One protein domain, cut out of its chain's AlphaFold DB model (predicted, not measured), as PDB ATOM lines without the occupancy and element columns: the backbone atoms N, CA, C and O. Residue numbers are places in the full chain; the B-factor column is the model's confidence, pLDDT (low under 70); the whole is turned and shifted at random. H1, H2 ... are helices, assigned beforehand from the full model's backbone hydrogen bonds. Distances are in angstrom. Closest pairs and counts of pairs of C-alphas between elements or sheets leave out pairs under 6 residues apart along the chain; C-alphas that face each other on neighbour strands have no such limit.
ATOM      1  N   ASN A  51       9.035 -23.861  60.596       80.44
ATOM      2  CA  ASN A  51       8.135 -24.839  61.200       80.44
ATOM      3  C   ASN A  51       6.682 -24.350  61.178       80.44
ATOM      4  O   ASN A  51       5.810 -25.095  60.741       80.44
ATOM      5  N   ARG A  52       6.427 -23.077  61.509       82.56
ATOM      6  CA  ARG A  52       5.089 -22.470  61.404       82.56
ATOM      7  C   ARG A  52       4.552 -22.482  59.973       82.56
ATOM      8  O   ARG A  52       3.371 -22.748  59.764       82.56
ATOM      9  N   ILE A  53       5.401 -22.220  58.977       82.06
ATOM     10  CA  ILE A  53       5.011 -22.286  57.559       82.06
ATOM     11  C   ILE A  53       4.674 -23.728  57.162       82.06
ATOM     12  O   ILE A  53       3.641 -23.966  56.539       82.06
ATOM     13  N   LYS A  54       5.497 -24.705  57.560       81.81
ATOM     14  CA  LYS A  54       5.231 -26.130  57.303       81.81
ATOM     15  C   LYS A  54       3.937 -26.609  57.955       81.81
ATOM     16  O   LYS A  54       3.209 -27.377  57.336       81.81
ATOM     17  N   GLU A  55       3.644 -26.169  59.174       81.56
ATOM     18  CA  GLU A  55       2.394 -26.502  59.860       81.56
ATOM     19  C   GLU A  55       1.179 -25.916  59.145       81.56
ATOM     20  O   GLU A  55       0.201 -26.630  58.949       81.56
ATOM     21  N   ARG A  56       1.257 -24.672  58.655       76.81
ATOM     22  CA  ARG A  56       0.184 -24.081  57.837       76.81
ATOM     23  C   ARG A  56      -0.036 -24.830  56.526       76.81
ATOM     24  O   ARG A  56      -1.179 -25.073  56.168       76.81
ATOM     25  N   ILE A  57       1.037 -25.240  55.848       78.38
ATOM     26  CA  ILE A  57       0.942 -26.035  54.611       78.38
ATOM     27  C   ILE A  57       0.309 -27.406  54.886       78.38
ATOM     28  O   ILE A  57      -0.472 -27.891  54.078       78.38
ATOM     29  N   LYS A  58       0.622 -28.036  56.026       73.25
ATOM     30  CA  LYS A  58      -0.002 -29.304  56.440       73.25
ATOM     31  C   LYS A  58      -1.461 -29.145  56.872       73.25
ATOM     32  O   LYS A  58      -2.224 -30.095  56.742       73.25
ATOM     33  N   ALA A  59      -1.817 -27.990  57.431       73.88
ATOM     34  CA  ALA A  59      -3.180 -27.664  57.836       73.88
ATOM     35  C   ALA A  59      -4.077 -27.309  56.641       73.88
ATOM     36  O   ALA A  59      -5.300 -27.341  56.765       73.88
ATOM     37  N   GLU A  60      -3.487 -26.977  55.490       74.12
ATOM     38  CA  GLU A  60      -4.241 -26.803  54.258       74.12
ATOM     39  C   GLU A  60      -4.801 -28.161  53.802       74.12
ATOM     40  O   GLU A  60      -4.073 -29.159  53.782       74.12
ATOM     41  N   PRO A  61      -6.101 -28.246  53.471       75.50
ATOM     42  CA  PRO A  61      -6.718 -29.516  53.136       75.50
ATOM     43  C   PRO A  61      -6.039 -30.138  51.913       75.50
ATOM     44  O   PRO A  61      -5.864 -29.501  50.874       75.50
ATOM     45  N   VAL A  62      -5.709 -31.429  52.033       69.00
ATOM     46  CA  VAL A  62      -5.099 -32.236  50.960       69.00
ATOM     47  C   VAL A  62      -5.936 -32.169  49.677       69.00
ATOM     48  O   VAL A  62      -5.397 -32.170  48.569       69.00
ATOM     49  N   VAL A  63      -7.258 -32.052  49.828       73.25
ATOM     50  CA  VAL A  63      -8.206 -31.870  48.732       73.25
ATOM     51  C   VAL A  63      -8.810 -30.472  48.815       73.25
ATOM     52  O   VAL A  63      -9.550 -30.146  49.740       73.25
ATOM     53  N   ARG A  64      -8.517 -29.641  47.813       84.25
ATOM     54  CA  ARG A  64      -9.139 -28.321  47.650       84.25
ATOM     55  C   ARG A  64     -10.538 -28.493  47.063       84.25
ATOM     56  O   ARG A  64     -10.689 -28.505  45.843       84.25
ATOM     57  N   GLN A  65     -11.527 -28.662  47.939       84.94
ATOM     58  CA  GLN A  65     -12.912 -28.985  47.578       84.94
ATOM     59  C   GLN A  65     -13.522 -27.978  46.592       84.94
ATOM     60  O   GLN A  65     -14.046 -28.381  45.561       84.94
ATOM     61  N   GLU A  66     -13.312 -26.680  46.818       84.69
ATOM     62  CA  GLU A  66     -13.746 -25.601  45.915       84.69
ATOM     63  C   GLU A  66     -13.262 -25.805  44.469       84.69
ATOM     64  O   GLU A  66     -14.011 -25.647  43.506       84.69
ATOM     65  N   LYS A  67     -12.005 -26.236  44.301       85.94
ATOM     66  CA  LYS A  67     -11.446 -26.520  42.978       85.94
ATOM     67  C   LYS A  67     -12.128 -27.726  42.335       85.94
ATOM     68  O   LYS A  67     -12.361 -27.711  41.131       85.94
ATOM     69  N   VAL A  68     -12.427 -28.764  43.111       88.19
ATOM     70  CA  VAL A  68     -13.123 -29.958  42.612       88.19
ATOM     71  C   VAL A  68     -14.527 -29.596  42.144       88.19
ATOM     72  O   VAL A  68     -14.910 -29.985  41.042       88.19
ATOM     73  N   ASP A  69     -15.252 -28.815  42.938       89.56
ATOM     74  CA  ASP A  69     -16.622 -28.418  42.630       89.56
ATOM     75  C   ASP A  69     -16.663 -27.510  41.392       89.56
ATOM     76  O   ASP A  69     -17.394 -27.804  40.454       89.56
ATOM     77  N   SER A  70     -15.751 -26.534  41.278       88.94
ATOM     78  CA  SER A  70     -15.650 -25.688  40.073       88.94
ATOM     79  C   SER A  70     -15.388 -26.477  38.780       88.94
ATOM     80  O   SER A  70     -15.902 -26.135  37.714       88.94
ATOM     81  N   ILE A  71     -14.590 -27.550  38.855       89.38
ATOM     82  CA  ILE A  71     -14.315 -28.419  37.706       89.38
ATOM     83  C   ILE A  71     -15.539 -29.284  37.400       89.38
ATOM     84  O   ILE A  71     -15.854 -29.474  36.227       89.38
ATOM     85  N   ARG A  72     -16.232 -29.793  38.428       90.00
ATOM     86  CA  ARG A  72     -17.463 -30.575  38.261       90.00
ATOM     87  C   ARG A  72     -18.533 -29.749  37.548       90.00
ATOM     88  O   ARG A  72     -19.037 -30.195  36.522       90.00
ATOM     89  N   ASP A  73     -18.766 -28.523  37.996       91.81
ATOM     90  CA  ASP A  73     -19.730 -27.604  37.387       91.81
ATOM     91  C   ASP A  73     -19.364 -27.283  35.927       91.81
ATOM     92  O   ASP A  73     -20.213 -27.286  35.032       91.81
ATOM     93  N   ALA A  74     -18.079 -27.053  35.635       89.38
ATOM     94  CA  ALA A  74     -17.612 -26.815  34.268       89.38
ATOM     95  C   ALA A  74     -17.832 -28.032  33.344       89.38
ATOM     96  O   ALA A  74     -18.104 -27.874  32.149       89.38
ATOM     97  N   ILE A  75     -17.719 -29.251  33.881       90.75
ATOM     98  CA  ILE A  75     -18.010 -30.491  33.150       90.75
ATOM     99  C   ILE A  75     -19.519 -30.627  32.908       90.75
ATOM    100  O   ILE A  75     -19.920 -30.895  31.774       90.75
ATOM    101  N   GLU A  76     -20.353 -30.402  33.927       91.12
ATOM    102  CA  GLU A  76     -21.819 -30.490  33.828       91.12
ATOM    103  C   GLU A  76     -22.386 -29.491  32.812       91.12
ATOM    104  O   GLU A  76     -23.209 -29.839  31.963       91.12
ATOM    105  N   THR A  77     -21.866 -28.265  32.826       93.50
ATOM    106  CA  THR A  77     -22.229 -27.200  31.878       93.50
ATOM    107  C   THR A  77     -21.605 -27.368  30.488       93.50
ATOM    108  O   THR A  77     -21.848 -26.544  29.608       93.50
ATOM    109  N   LYS A  78     -20.806 -28.423  30.255       87.94
ATOM    110  CA  LYS A  78     -20.058 -28.686  29.006       87.94
ATOM    111  C   LYS A  78     -19.128 -27.545  28.571       87.94
ATOM    112  O   LYS A  78     -18.748 -27.463  27.405       87.94
ATOM    113  N   THR A  79     -18.734 -26.674  29.496       88.75
ATOM    114  CA  THR A  79     -17.805 -25.559  29.240       88.75
ATOM    115  C   THR A  79     -16.350 -25.928  29.530       88.75
ATOM    116  O   THR A  79     -15.430 -25.169  29.214       88.75
ATOM    117  N   TYR A  80     -16.110 -27.113  30.094       87.31
ATOM    118  CA  TYR A  80     -14.770 -27.607  30.367       87.31
ATOM    119  C   TYR A  80     -14.015 -27.977  29.080       87.31
ATOM    120  O   TYR A  80     -14.222 -29.034  28.485       87.31
ATOM    121  N   ASN A  81     -13.095 -27.104  28.658       88.19
ATOM    122  CA  ASN A  81     -12.237 -27.337  27.499       88.19
ATOM    123  C   ASN A  81     -10.943 -28.073  27.887       88.19
ATOM    124  O   ASN A  81     -10.052 -27.509  28.535       88.19
ATOM    125  N   ILE A  82     -10.807 -29.322  27.441       85.50
ATOM    126  CA  ILE A  82      -9.612 -30.137  27.675       85.50
ATOM    127  C   ILE A  82      -8.558 -29.838  26.609       85.50
ATOM    128  O   ILE A  82      -8.718 -30.142  25.429       85.50
ATOM    129  N   LYS A  83      -7.401 -29.329  27.040       90.88
ATOM    130  CA  LYS A  83      -6.228 -29.201  26.166       90.88
ATOM    131  C   LYS A  83      -5.597 -30.580  25.958       90.88
ATOM    132  O   LYS A  83      -4.992 -31.116  26.885       90.88
ATOM    133  N   GLY A  84      -5.656 -31.125  24.741       89.38
ATOM    134  CA  GLY A  84      -5.079 -32.443  24.414       89.38
ATOM    135  C   GLY A  84      -3.589 -32.586  24.764       89.38
ATOM    136  O   GLY A  84      -3.143 -33.650  25.182       89.38
ATOM    137  N   GLN A  85      -2.833 -31.484  24.718       90.88
ATOM    138  CA  GLN A  85      -1.436 -31.425  25.168       90.88
ATOM    139  C   GLN A  85      -1.261 -31.829  26.642       90.88
ATOM    140  O   GLN A  85      -0.287 -32.495  26.987       90.88
ATOM    141  N   LEU A  86      -2.197 -31.444  27.519       89.94
ATOM    142  CA  LEU A  86      -2.149 -31.798  28.941       89.94
ATOM    143  C   LEU A  86      -2.396 -33.294  29.146       89.94
ATOM    144  O   LEU A  86      -1.730 -33.911  29.975       89.94
ATOM    145  N   VAL A  87      -3.303 -33.874  28.357       90.06
ATOM    146  CA  VAL A  87      -3.600 -35.311  28.382       90.06
ATOM    147  C   VAL A  87      -2.375 -36.105  27.936       90.06
ATOM    148  O   VAL A  87      -1.896 -36.958  28.681       90.06
ATOM    149  N   ALA A  88      -1.799 -35.762  26.781       91.75
ATOM    150  CA  ALA A  88      -0.593 -36.407  26.265       91.75
ATOM    151  C   ALA A  88       0.580 -36.306  27.254       91.75
ATOM    152  O   ALA A  88       1.245 -37.299  27.539       91.75
ATOM    153  N   LYS A  89       0.789 -35.125  27.852       91.69
ATOM    154  CA  LYS A  89       1.810 -34.924  28.887       91.69
ATOM    155  C   LYS A  89       1.590 -35.833  30.097       91.69
ATOM    156  O   LYS A  89       2.562 -36.360  30.629       91.69
ATOM    157  N   SER A  90       0.346 -36.012  30.545       91.56
ATOM    158  CA  SER A  90       0.034 -36.892  31.675       91.56
ATOM    159  C   SER A  90       0.290 -38.362  31.347       91.56
ATOM    160  O   SER A  90       0.856 -39.068  32.177       91.56
ATOM    161  N   ILE A  91      -0.087 -38.810  30.146       91.38
ATOM    162  CA  ILE A  91       0.152 -40.184  29.679       91.38
ATOM    163  C   ILE A  91       1.655 -40.473  29.650       91.38
ATOM    164  O   ILE A  91       2.108 -41.435  30.263       91.38
ATOM    165  N   LEU A  92       2.434 -39.601  29.003       92.50
ATOM    166  CA  LEU A  92       3.889 -39.746  28.910       92.50
ATOM    167  C   LEU A  92       4.559 -39.703  30.285       92.50
ATOM    168  O   LEU A  92       5.458 -40.492  30.554       92.50
ATOM    169  N   LYS A  93       4.112 -38.800  31.166       92.25
ATOM    170  CA  LYS A  93       4.627 -38.704  32.534       92.25
ATOM    171  C   LYS A  93       4.411 -40.008  33.299       92.25
ATOM    172  O   LYS A  93       5.351 -40.476  33.926       92.25
ATOM    173  N   ASN A  94       3.204 -40.570  33.262       89.62
ATOM    174  CA  ASN A  94       2.897 -41.804  33.985       89.62
ATOM    175  C   ASN A  94       3.692 -42.985  33.426       89.62
ATOM    176  O   ASN A  94       4.337 -43.685  34.192       89.62
ATOM    177  N   HIS A  95       3.753 -43.127  32.099       90.81
ATOM    178  CA  HIS A  95       4.550 -44.178  31.467       90.81
ATOM    179  C   HIS A  95       6.038 -44.077  31.833       90.81
ATOM    180  O   HIS A  95       6.698 -45.087  32.053       90.81
ATOM    181  N   LEU A  96       6.598 -42.866  31.885       89.94
ATOM    182  CA  LEU A  96       7.994 -42.680  32.271       89.94
ATOM    183  C   LEU A  96       8.226 -43.004  33.754       89.94
ATOM    184  O   LEU A  96       9.248 -43.590  34.088       89.94
ATOM    185  N   LEU A  97       7.293 -42.629  34.634       89.25
ATOM    186  CA  LEU A  97       7.374 -42.956  36.059       89.25
ATOM    187  C   LEU A  97       7.305 -44.468  36.296       89.25
ATOM    188  O   LEU A  97       8.107 -44.972  37.075       89.25
ATOM    189  N   ASP A  98       6.433 -45.178  35.578       86.31
ATOM    190  CA  ASP A  98       6.309 -46.641  35.656       86.31
ATOM    191  C   ASP A  98       7.571 -47.378  35.184       86.31
ATOM    192  O   ASP A  98       7.794 -48.516  35.572       86.31
ATOM    193  N   GLN A  99       8.406 -46.756  34.343       81.19
ATOM    194  CA  GLN A  99       9.680 -47.347  33.914       81.19
ATOM    195  C   GLN A  99      10.850 -47.076  34.867       81.19
ATOM    196  O   GLN A  99      11.895 -47.710  34.732       81.19
ATOM    197  N   ILE A 100      10.718 -46.103  35.771       76.00
ATOM    198  CA  ILE A 100      11.794 -45.678  36.682       76.00
ATOM    199  C   ILE A 100      11.620 -46.285  38.087       76.00
ATOM    200  O   ILE A 100      12.601 -46.377  38.827       76.00
ATOM    201  N   LEU A 101      10.396 -46.672  38.455       57.28
ATOM    202  CA  LEU A 101      10.038 -47.341  39.713       57.28
ATOM    203  C   LEU A 101      10.111 -48.866  39.585       57.28
ATOM    204  O   LEU A 101      10.508 -49.491  40.595       57.28
TER     205      LEU A 101
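What this domain is: This is residues 51 to 101 of the 101 residues of the protein "Flagellar biosynthesis anti-sigma factor FlgM" of Syntrophorhabdus sp (UniProt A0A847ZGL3). What shape is this? Three helices make an open, flat L without touching: H1 then H2 along one arm, H3 the other. What is it made of? The 51 printed residues, all helix in class, have named helices H1, H2, H3 in chain order and no named strand. The whole is extended, radius of gyration of the C-alphas 16.3 A, spans 40 by 38 by 13 A.

How they stand to each other: Do the helices meet? H1, residues 51 to 59, H2, residues 65 to 76, and H3, residues 84 to 100, are apart, with no C-alpha of one within 8 A of another. And their backbones? In each, every O i to N i+4 pair is within hydrogen-bond range.

Where its parts are: Where is H1? It begins at C-alpha 51, (8.135, -24.839, 61.200), and spans 12.1 A from first to last C-alpha. And the others? H2 spans 16.5 A likewise; H3, 24.7 A, ends at C-alpha 100, (11.794, -45.678, 36.682).

The domain as a whole: How large? The C-alphas farthest apart, of Asn 51 and Lys 78, are 43.0 A apart. Any cuts or long links? Neither. Where is pLDDT under 70? At residues 62 and 101.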